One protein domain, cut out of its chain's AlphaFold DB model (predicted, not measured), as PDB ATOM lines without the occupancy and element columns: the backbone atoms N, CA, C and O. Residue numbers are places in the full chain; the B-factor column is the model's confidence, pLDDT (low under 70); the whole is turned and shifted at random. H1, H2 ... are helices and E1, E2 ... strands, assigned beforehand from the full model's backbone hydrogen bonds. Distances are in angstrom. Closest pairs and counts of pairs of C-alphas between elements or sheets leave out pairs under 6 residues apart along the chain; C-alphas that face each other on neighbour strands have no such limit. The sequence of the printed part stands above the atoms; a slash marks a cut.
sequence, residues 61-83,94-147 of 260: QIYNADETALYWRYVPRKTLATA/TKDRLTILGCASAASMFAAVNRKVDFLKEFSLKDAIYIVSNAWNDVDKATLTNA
ATOM      1  N   GLN A  61     175.252 143.883 167.191       84.50
ATOM      2  CA  GLN A  61     176.603 143.821 166.624       84.50
ATOM      3  C   GLN A  61     176.631 144.141 165.126       84.50
ATOM      4  O   GLN A  61     177.698 144.369 164.566       84.50
ATOM      5  N   ILE A  62     175.465 144.173 164.480       88.69
ATOM      6  CA  ILE A  62     175.328 144.522 163.069       88.69
ATOM      7  C   ILE A  62     175.111 146.028 162.974       88.69
ATOM      8  O   ILE A  62     174.107 146.534 163.474       88.69
ATOM      9  N   TYR A  63     176.023 146.733 162.311       85.62
ATOM     10  CA  TYR A  63     175.954 148.179 162.116       85.62
ATOM     11  C   TYR A  63     175.855 148.518 160.633       85.62
ATOM     12  O   TYR A  63     176.538 147.917 159.810       85.62
ATOM     13  N   ASN A  64     175.017 149.499 160.310       88.25
ATOM     14  CA  ASN A  64     175.041 150.168 159.018       88.25
ATOM     15  C   ASN A  64     175.605 151.574 159.213       88.25
ATOM     16  O   ASN A  64     175.191 152.266 160.150       88.25
ATOM     17  N   ALA A  65     176.503 151.993 158.329       86.94
ATOM     18  CA  ALA A  65     177.053 153.335 158.322       86.94
ATOM     19  C   ALA A  65     176.951 153.939 156.923       86.94
ATOM     20  O   ALA A  65     177.218 153.256 155.940       86.94
ATOM     21  N   ASP A  66     176.564 155.208 156.848       87.81
ATOM     22  CA  ASP A  66     176.468 155.925 155.579       87.81
ATOM     23  C   ASP A  66     176.855 157.398 155.738       87.81
ATOM     24  O   ASP A  66     176.647 158.015 156.794       87.81
ATOM     25  N   GLU A  67     177.454 157.952 154.687       86.56
ATOM     26  CA  GLU A  67     177.876 159.346 154.644       86.56
ATOM     27  C   GLU A  67     176.711 160.228 154.193       86.56
ATOM     28  O   GLU A  67     176.133 160.049 153.124       86.56
ATOM     29  N   THR A  68     176.389 161.254 154.978       84.81
ATOM     30  CA  THR A  68     175.419 162.273 154.585       84.81
ATOM     31  C   THR A  68     176.031 163.666 154.632       84.81
ATOM     32  O   THR A  68     176.801 164.016 155.528       84.81
ATOM     33  N   ALA A  69     175.678 164.494 153.652       84.50
ATOM     34  CA  ALA A  69     176.099 165.883 153.583       84.50
ATOM     35  C   ALA A  69     175.003 166.807 154.124       84.50
ATOM     36  O   ALA A  69     173.942 166.958 153.513       84.50
ATOM     37  N   LEU A  70     175.288 167.498 155.227       82.00
ATOM     38  CA  LEU A  70     174.444 168.564 155.754       82.00
ATOM     39  C   LEU A  70     174.918 169.917 155.214       82.00
ATOM     40  O   LEU A  70     175.983 170.413 155.579       82.00
ATOM     41  N   TYR A  71     174.124 170.534 154.347       78.00
ATOM     42  CA  TYR A  71     174.440 171.844 153.784       78.00
ATOM     43  C   TYR A  71     173.946 172.957 154.709       78.00
ATOM     44  O   TYR A  71     172.743 173.085 154.926       78.00
ATOM     45  N   TRP A  72     174.861 173.778 155.226       76.00
ATOM     46  CA  TRP A  72     174.511 174.956 156.034       76.00
ATOM     47  C   TRP A  72     174.586 176.258 155.225       76.00
ATOM     48  O   TRP A  72     173.927 177.235 155.570       76.00
ATOM     49  N   ARG A  73     175.323 176.261 154.105       73.62
ATOM     50  CA  ARG A  73     175.288 177.331 153.101       73.62
ATOM     51  C   ARG A  73     175.112 176.710 151.721       73.62
ATOM     52  O   ARG A  73     176.061 176.181 151.143       73.62
ATOM     53  N   TYR A  74     173.879 176.736 151.222       74.38
ATOM     54  CA  TYR A  74     173.519 176.222 149.903       74.38
ATOM     55  C   TYR A  74     172.882 177.327 149.069       74.38
ATOM     56  O   TYR A  74     171.786 177.789 149.379       74.38
ATOM     57  N   VAL A  75     173.553 177.729 147.991       69.88
ATOM     58  CA  VAL A  75     172.945 178.593 146.976       69.88
ATOM     59  C   VAL A  75     172.082 177.721 146.053       69.88
ATOM     60  O   VAL A  75     172.606 176.773 145.455       69.88
ATOM     61  N   PRO A  76     170.770 177.991 145.916       60.50
ATOM     62  CA  PRO A  76     169.914 177.244 145.007       60.50
ATOM     63  C   PRO A  76     170.447 177.284 143.573       60.50
ATOM     64  O   PRO A  76     170.706 178.344 143.015       60.50
ATOM     65  N   ARG A  77     170.534 176.113 142.935       57.19
ATOM     66  CA  ARG A  77     170.955 175.956 141.526       57.19
ATOM     67  C   ARG A  77     169.994 176.569 140.503       57.19
ATOM     68  O   ARG A  77     170.256 176.520 139.306       57.19
ATOM     69  N   LYS A  78     168.844 177.066 140.955       59.50
ATOM     70  CA  LYS A  78     167.797 177.655 140.123       59.50
ATOM     71  C   LYS A  78     167.356 178.954 140.781       59.50
ATOM     72  O   LYS A  78     166.710 178.916 141.824       59.50
ATOM     73  N   THR A  79     167.704 180.064 140.149       54.72
ATOM     74  CA  THR A  79     167.199 181.402 140.462       54.72
ATOM     75  C   THR A  79     166.311 181.842 139.305       54.72
ATOM     76  O   THR A  79     166.599 181.535 138.149       54.72
ATOM     77  N   LEU A  80     165.200 182.509 139.616       52.56
ATOM     78  CA  LEU A  80     164.375 183.169 138.608       52.56
ATOM     79  C   LEU A  80     165.148 184.394 138.109       52.56
ATOM     80  O   LEU A  80     165.502 185.244 138.919       52.56
ATOM     81  N   ALA A  81     165.437 184.458 136.812       55.44
ATOM     82  CA  ALA A  81     166.230 185.528 136.213       55.44
ATOM     83  C   ALA A  81     165.408 186.307 135.191       55.44
ATOM     84  O   ALA A  81     164.690 185.688 134.407       55.44
ATOM     85  N   THR A  82     165.594 187.627 135.202       51.47
ATOM     86  CA  THR A  82     165.270 188.613 134.159       51.47
ATOM     87  C   THR A  82     165.286 188.116 132.707       51.47
ATOM     88  O   THR A  82     166.287 187.510 132.351       51.47
ATOM     89  N   ALA A  83     164.328 188.426 131.817       59.81
ATOM     90  CA  ALA A  83     164.540 188.209 130.371       59.81
ATOM     91  C   ALA A  83     165.721 189.053 129.840       59.81
ATOM     92  O   ALA A  83     166.399 188.657 128.895       59.81
ATOM     93  N   THR A  94     178.940 178.118 146.068       60.25
ATOM     94  CA  THR A  94     179.380 177.907 147.446       60.25
ATOM     95  C   THR A  94     178.432 176.896 148.066       60.25
ATOM     96  O   THR A  94     177.269 177.173 148.360       60.25
ATOM     97  N   LYS A  95     178.930 175.667 148.175       66.75
ATOM     98  CA  LYS A  95     178.285 174.568 148.885       66.75
ATOM     99  C   LYS A  95     179.121 174.263 150.107       66.75
ATOM    100  O   LYS A  95     179.947 173.351 150.085       66.75
ATOM    101  N   ASP A  96     178.913 175.036 151.161       77.50
ATOM    102  CA  ASP A  96     179.533 174.701 152.430       77.50
ATOM    103  C   ASP A  96     178.657 173.644 153.091       77.50
ATOM    104  O   ASP A  96     177.466 173.849 153.364       77.50
ATOM    105  N   ARG A  97     179.260 172.477 153.295       82.44
ATOM    106  CA  ARG A  97     178.604 171.309 153.863       82.44
ATOM    107  C   ARG A  97     179.442 170.732 154.984       82.44
ATOM    108  O   ARG A  97     180.669 170.747 154.921       82.44
ATOM    109  N   LEU A  98     178.754 170.210 155.984       83.50
ATOM    110  CA  LEU A  98     179.319 169.297 156.954       83.50
ATOM    111  C   LEU A  98     179.039 167.879 156.456       83.50
ATOM    112  O   LEU A  98     177.882 167.498 156.299       83.50
ATOM    113  N   THR A  99     180.092 167.117 156.184       84.75
ATOM    114  CA  THR A  99     179.981 165.674 155.966       84.75
ATOM    115  C   THR A  99     179.851 164.992 157.326       84.75
ATOM    116  O   THR A  99     180.653 165.248 158.225       84.75
ATOM    117  N   ILE A 100     178.840 164.143 157.481       84.69
ATOM    118  CA  ILE A 100     178.549 163.394 158.704       84.69
ATOM    119  C   ILE A 100     178.469 161.913 158.332       84.69
ATOM    120  O   ILE A 100     177.685 161.548 157.462       84.69
ATOM    121  N   LEU A 101     179.237 161.060 159.011       87.06
ATOM    122  CA  LEU A 101     179.063 159.609 158.944       87.06
ATOM    123  C   LEU A 101     178.047 159.198 160.013       87.06
ATOM    124  O   LEU A 101     178.334 159.264 161.210       87.06
ATOM    125  N   GLY A 102     176.847 158.818 159.587       84.56
ATOM    126  CA  GLY A 102     175.832 158.276 160.482       84.56
ATOM    127  C   GLY A 102     176.009 156.770 160.606       84.56
ATOM    128  O   GLY A 102     176.071 156.096 159.589       84.56
ATOM    129  N   CYS A 103     176.058 156.238 161.827       86.06
ATOM    130  CA  CYS A 103     176.141 154.800 162.078       86.06
ATOM    131  C   CYS A 103     175.031 154.365 163.041       86.06
ATOM    132  O   CYS A 103     174.767 155.044 164.036       86.06
ATOM    133  N   ALA A 104     174.363 153.251 162.744       86.81
ATOM    134  CA  ALA A 104     173.291 152.711 163.573       86.81
ATOM    135  C   ALA A 104     173.316 151.182 163.593       86.81
ATOM    136  O   ALA A 104     173.491 150.541 162.556       86.81
ATOM    137  N   SER A 105     173.076 150.598 164.770       88.56
ATOM    138  CA  SER A 105     172.909 149.150 164.892       88.56
ATOM    139  C   SER A 105     171.562 148.691 164.337       88.56
ATOM    140  O   SER A 105     170.568 149.430 164.380       88.56
ATOM    141  N   ALA A 106     171.495 147.447 163.862       84.25
ATOM    142  CA  ALA A 106     170.268 146.854 163.347       84.25
ATOM    143  C   ALA A 106     169.168 146.845 164.423       84.25
ATOM    144  O   ALA A 106     168.035 147.228 164.136       84.25
ATOM    145  N   ALA A 107     169.509 146.542 165.681       80.31
ATOM    146  CA  ALA A 107     168.587 146.630 166.820       80.31
ATOM    147  C   ALA A 107     167.933 148.023 166.958       80.31
ATOM    148  O   ALA A 107     166.710 148.140 167.090       80.31
ATOM    149  N   SER A 108     168.735 149.090 166.862       75.56
ATOM    150  CA  SER A 108     168.252 150.475 166.968       75.56
ATOM    151  C   SER A 108     167.386 150.865 165.771       75.56
ATOM    152  O   SER A 108     166.351 151.520 165.926       75.56
ATOM    153  N   MET A 109     167.768 150.425 164.569       74.19
ATOM    154  CA  MET A 109     166.982 150.657 163.358       74.19
ATOM    155  C   MET A 109     165.633 149.938 163.397       74.19
ATOM    156  O   MET A 109     164.622 150.560 163.071       74.19
ATOM    157  N   PHE A 110     165.566 148.681 163.843       70.44
ATOM    158  CA  PHE A 110     164.294 147.964 163.987       70.44
ATOM    159  C   PHE A 110     163.345 148.671 164.963       70.44
ATOM    160  O   PHE A 110     162.148 148.794 164.689       70.44
ATOM    161  N   ALA A 111     163.866 149.216 166.065       67.88
ATOM    162  CA  ALA A 111     163.073 150.025 166.991       67.88
ATOM    163  C   ALA A 111     162.581 151.345 166.356       67.88
ATOM    164  O   ALA A 111     161.444 151.764 166.592       67.88
ATOM    165  N   ALA A 112     163.407 151.988 165.526       62.19
ATOM    166  CA  ALA A 112     163.088 153.257 164.873       62.19
ATOM    167  C   ALA A 112     162.113 153.114 163.689       62.19
ATOM    168  O   ALA A 112     161.222 153.950 163.518       62.19
ATOM    169  N   VAL A 113     162.236 152.055 162.880       60.25
ATOM    170  CA  VAL A 113     161.348 151.784 161.732       60.25
ATOM    171  C   VAL A 113     159.904 151.579 162.197       60.25
ATOM    172  O   VAL A 113     158.984 152.086 161.560       60.25
ATOM    173  N   ASN A 114     159.705 150.972 163.369       56.59
ATOM    174  CA  ASN A 114     158.383 150.815 163.983       56.59
ATOM    175  C   ASN A 114     157.758 152.134 164.496       56.59
ATOM    176  O   ASN A 114     156.581 152.150 164.849       56.59
ATOM    177  N   ARG A 115     158.503 153.254 164.521       58.91
ATOM    178  CA  ARG A 115     158.030 154.594 164.945       58.91
ATOM    179  C   ARG A 115     157.853 155.593 163.791       58.91
ATOM    180  O   ARG A 115     157.507 156.753 164.031       58.91
ATOM    181  N   LYS A 116     158.115 155.200 162.540       57.72
ATOM    182  CA  LYS A 116     158.241 156.136 161.406       57.72
ATOM    183  C   LYS A 116     156.893 156.620 160.854       57.72
ATOM    184  O   LYS A 116     156.459 156.130 159.823       57.72
ATOM    185  N   VAL A 117     156.316 157.653 161.480       52.38
ATOM    186  CA  VAL A 117     155.715 158.827 160.792       52.38
ATOM    187  C   VAL A 117     155.778 160.075 161.691       52.38
ATOM    188  O   VAL A 117     156.020 161.173 161.195       52.38
ATOM    189  N   ASP A 118     155.624 159.922 163.009       53.50
ATOM    190  CA  ASP A 118     155.450 161.074 163.911       53.50
ATOM    191  C   ASP A 118     156.772 161.679 164.400       53.50
ATOM    192  O   ASP A 118     156.895 162.896 164.491       53.50
ATOM    193  N   PHE A 119     157.810 160.856 164.592       54.62
ATOM    194  CA  PHE A 119     159.117 161.322 165.076       54.62
ATOM    195  C   PHE A 119     159.764 162.366 164.152       54.62
ATOM    196  O   PHE A 119     160.327 163.350 164.616       54.62
ATOM    197  N   LEU A 120     159.643 162.194 162.831       51.44
ATOM    198  CA  LEU A 120     160.250 163.111 161.858       51.44
ATOM    199  C   LEU A 120     159.540 164.471 161.776       51.44
ATOM    200  O   LEU A 120     160.109 165.400 161.212       51.44
ATOM    201  N   LYS A 121     158.323 164.608 162.320       57.66
ATOM    202  CA  LYS A 121     157.625 165.903 162.392       57.66
ATOM    203  C   LYS A 121     158.085 166.753 163.575       57.66
ATOM    204  O   LYS A 121     157.947 167.969 163.523       57.66
ATOM    205  N   GLU A 122     158.612 166.117 164.616       60.25
ATOM    206  CA  GLU A 122     159.050 166.779 165.850       60.25
ATOM    207  C   GLU A 122     160.574 166.924 165.940       60.25
ATOM    208  O   GLU A 122     161.069 167.638 166.805       60.25
ATOM    209  N   PHE A 123     161.326 166.282 165.038       65.31
ATOM    210  CA  PHE A 123     162.784 166.305 165.054       65.31
ATOM    211  C   PHE A 123     163.335 167.648 164.565       65.31
ATOM    212  O   PHE A 123     163.316 167.953 163.369       65.31
ATOM    213  N   SER A 124     163.837 168.459 165.495       78.06
ATOM    214  CA  SER A 124     164.417 169.766 165.196       78.06
ATOM    215  C   SER A 124     165.937 169.696 165.011       78.06
ATOM    216  O   SER A 124     166.610 168.768 165.463       78.06
ATOM    217  N   LEU A 125     166.518 170.735 164.400       70.94
ATOM    218  CA  LEU A 125     167.976 170.882 164.300       70.94
ATOM    219  C   LEU A 125     168.652 170.884 165.686       70.94
ATOM    220  O   LEU A 125     169.772 170.398 165.829       70.94
ATOM    221  N   LYS A 126     167.958 171.379 166.720       69.69
ATOM    222  CA  LYS A 126     168.441 171.363 168.106       69.69
ATOM    223  C   LYS A 126     168.597 169.933 168.625       69.69
ATOM    224  O   LYS A 126     169.592 169.643 169.284       69.69
ATOM    225  N   ASP A 127     167.657 169.051 168.299       73.56
ATOM    226  CA  ASP A 127     167.711 167.645 168.709       73.56
ATOM    227  C   ASP A 127     168.851 166.916 168.001       73.56
ATOM    228  O   ASP A 127     169.585 166.168 168.638       73.56
ATOM    229  N   ALA A 128     169.075 167.206 166.714       71.81
ATOM    230  CA  ALA A 128     170.216 166.677 165.972       71.81
ATOM    231  C   ALA A 128     171.554 167.076 166.619       71.81
ATOM    232  O   ALA A 128     172.389 166.216 166.890       71.81
ATOM    233  N   ILE A 129     171.739 168.367 166.920       75.38
ATOM    234  CA  ILE A 129     172.960 168.875 167.568       75.38
ATOM    235  C   ILE A 129     173.141 168.242 168.953       75.38
ATOM    236  O   ILE A 129     174.245 167.830 169.306       75.38
ATOM    237  N   TYR A 130     172.061 168.134 169.727       76.25
ATOM    238  CA  TYR A 130     172.092 167.539 171.059       76.25
ATOM    239  C   TYR A 130     172.451 166.048 171.022       76.25
ATOM    240  O   TYR A 130     173.296 165.600 171.794       76.25
ATOM    241  N   ILE A 131     171.873 165.287 170.087       77.00
ATOM    242  CA  ILE A 131     172.180 163.864 169.901       77.00
ATOM    243  C   ILE A 131     173.631 163.674 169.468       77.00
ATOM    244  O   ILE A 131     174.311 162.829 170.042       77.00
ATOM    245  N   VAL A 132     174.129 164.472 168.517       73.06
ATOM    246  CA  VAL A 132     175.539 164.414 168.096       73.06
ATOM    247  C   VAL A 132     176.461 164.725 169.274       73.06
ATOM    248  O   VAL A 132     177.432 164.006 169.491       73.06
ATOM    249  N   SER A 133     176.138 165.745 170.074       76.25
ATOM    250  CA  SER A 133     176.925 166.096 171.258       76.25
ATOM    251  C   SER A 133     176.936 164.982 172.304       76.25
ATOM    252  O   SER A 133     177.981 164.722 172.892       76.25
ATOM    253  N   ASN A 134     175.793 164.345 172.558       74.56
ATOM    254  CA  ASN A 134     175.702 163.252 173.523       74.56
ATOM    255  C   ASN A 134     176.432 162.008 173.024       74.56
ATOM    256  O   ASN A 134     177.230 161.448 173.763       74.56
ATOM    257  N   ALA A 135     176.240 161.641 171.755       74.88
ATOM    258  CA  ALA A 135     176.963 160.536 171.140       74.88
ATOM    259  C   ALA A 135     178.478 160.749 171.243       74.88
ATOM    260  O   ALA A 135     179.205 159.824 171.577       74.88
ATOM    261  N   TRP A 136     178.959 161.979 171.043       73.56
ATOM    262  CA  TRP A 136     180.381 162.297 171.176       73.56
ATOM    263  C   TRP A 136     180.919 162.162 172.607       73.56
ATOM    264  O   TRP A 136     182.103 161.884 172.785       73.56
ATOM    265  N   ASN A 137     180.068 162.339 173.622       76.06
ATOM    266  CA  ASN A 137     180.433 162.125 175.025       76.06
ATOM    267  C   ASN A 137     180.466 160.637 175.403       76.06
ATOM    268  O   ASN A 137     181.203 160.269 176.315       76.06
ATOM    269  N   ASP A 138     179.697 159.805 174.701       76.38
ATOM    270  CA  ASP A 138     179.651 158.354 174.904       76.38
ATOM    271  C   ASP A 138     180.784 157.620 174.159       76.38
ATOM    272  O   ASP A 138     181.052 156.445 174.418       76.38
ATOM    273  N   VAL A 139     181.469 158.295 173.228       74.50
ATOM    274  CA  VAL A 139     182.612 157.726 172.510       74.50
ATOM    275  C   VAL A 139     183.876 157.854 173.360       74.50
ATOM    276  O   VAL A 139     184.458 158.930 173.515       74.50
ATOM    277  N   ASP A 140     184.364 156.716 173.848       77.62
ATOM    278  CA  ASP A 140     185.622 156.656 174.581       77.62
ATOM    279  C   ASP A 140     186.819 157.093 173.728       77.62
ATOM    280  O   ASP A 140     186.951 156.766 172.543       77.62
ATOM    281  N   LYS A 141     187.779 157.759 174.381       70.75
ATOM    282  CA  LYS A 141     189.044 158.165 173.754       70.75
ATOM    283  C   LYS A 141     189.733 156.983 173.070       70.75
ATOM    284  O   LYS A 141     190.235 157.141 171.964       70.75
ATOM    285  N   ALA A 142     189.720 155.807 173.702       67.31
ATOM    286  CA  ALA A 142     190.289 154.580 173.149       67.31
ATOM    287  C   ALA A 142     189.634 154.194 171.812       67.31
ATOM    288  O   ALA A 142     190.354 153.914 170.855       67.31
ATOM    289  N   THR A 143     188.305 154.277 171.715       69.50
ATOM    290  CA  THR A 143     187.534 154.012 170.492       69.50
ATOM    291  C   THR A 143     187.947 154.946 169.359       69.50
ATOM    292  O   THR A 143     188.213 154.474 168.257       69.50
ATOM    293  N   LEU A 144     188.117 156.246 169.634       63.75
ATOM    294  CA  LEU A 144     188.620 157.197 168.633       63.75
ATOM    295  C   LEU A 144     190.045 156.860 168.186       63.75
ATOM    296  O   LEU A 144     190.304 156.794 166.989       63.75
ATOM    297  N   THR A 145     190.968 156.613 169.121       60.53
ATOM    298  CA  THR A 145     192.366 156.274 168.771       60.53
ATOM    299  C   THR A 145     192.506 154.957 168.014       60.53
ATOM    300  O   THR A 145     193.463 154.820 167.261       60.53
ATOM    301  N   ASN A 146     191.587 154.008 168.202       65.31
ATOM    302  CA  ASN A 146     191.605 152.720 167.510       65.31
ATOM    303  C   ASN A 146     190.899 152.771 166.148       65.31
ATOM    304  O   ASN A 146     191.273 152.020 165.254       65.31
ATOM    305  N   ALA A 147     189.915 153.658 165.973       54.69
ATOM    306  CA  ALA A 147     189.230 153.859 164.696       54.69
ATOM    307  C   ALA A 147     190.054 154.708 163.707       54.69
ATOM    308  O   ALA A 147     190.011 154.482 162.501       54.69
TER     309      ALA A 147
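AT A GLANCE: This is residues 61 to 83 and 94 to 147 of the 260 residues of an uncharacterized protein of Chiloscyllium punctatum (UniProt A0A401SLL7). A long ribbon of two antiparallel strands, E1 and E2, leads into an open arc of four separate helices, H1 to H4, while residues 77 to 83 stick out as a tail. The printed part has 77 residues, in the order E1, E2, H1, H2, H3, H4, of mixed class. It is only just loose, close to extended, with a radius of gyration of the C-alphas of 17.2 A and spans of 58 by 34 by 22 A.

HOW THE PARTS SIT: E1, residues 63 to 74, and E2, residues 95 to 105, are antiparallel at 159 degrees; N 68 and O 100 are within hydrogen-bond range at 2.8 A. H1, residues 106 to 113, follows by a tight link. H2, residues 119 to 122, and H3, residues 125 to 138, are apart from both strands, as is H4, residues 141 to 147. Every O i to N i+4 pair is within range in H1, H3 and H4; H2 is too short for one.

IN THESE COORDINATES: E1 runs 30.7 A from C-alpha 63 at (175.954, 148.179, 162.116), E2 30.5 A and H3 20.1 A. H4 ends at C-alpha 147, (189.230, 153.859, 164.696).

THE WHOLE: Residues 84 to 93 are not printed; C-alphas 83 and 94 are 24.9 A apart. Mean pLDDT of the printed part is 71.7, with 31 residues under 70, among them 75 to 83.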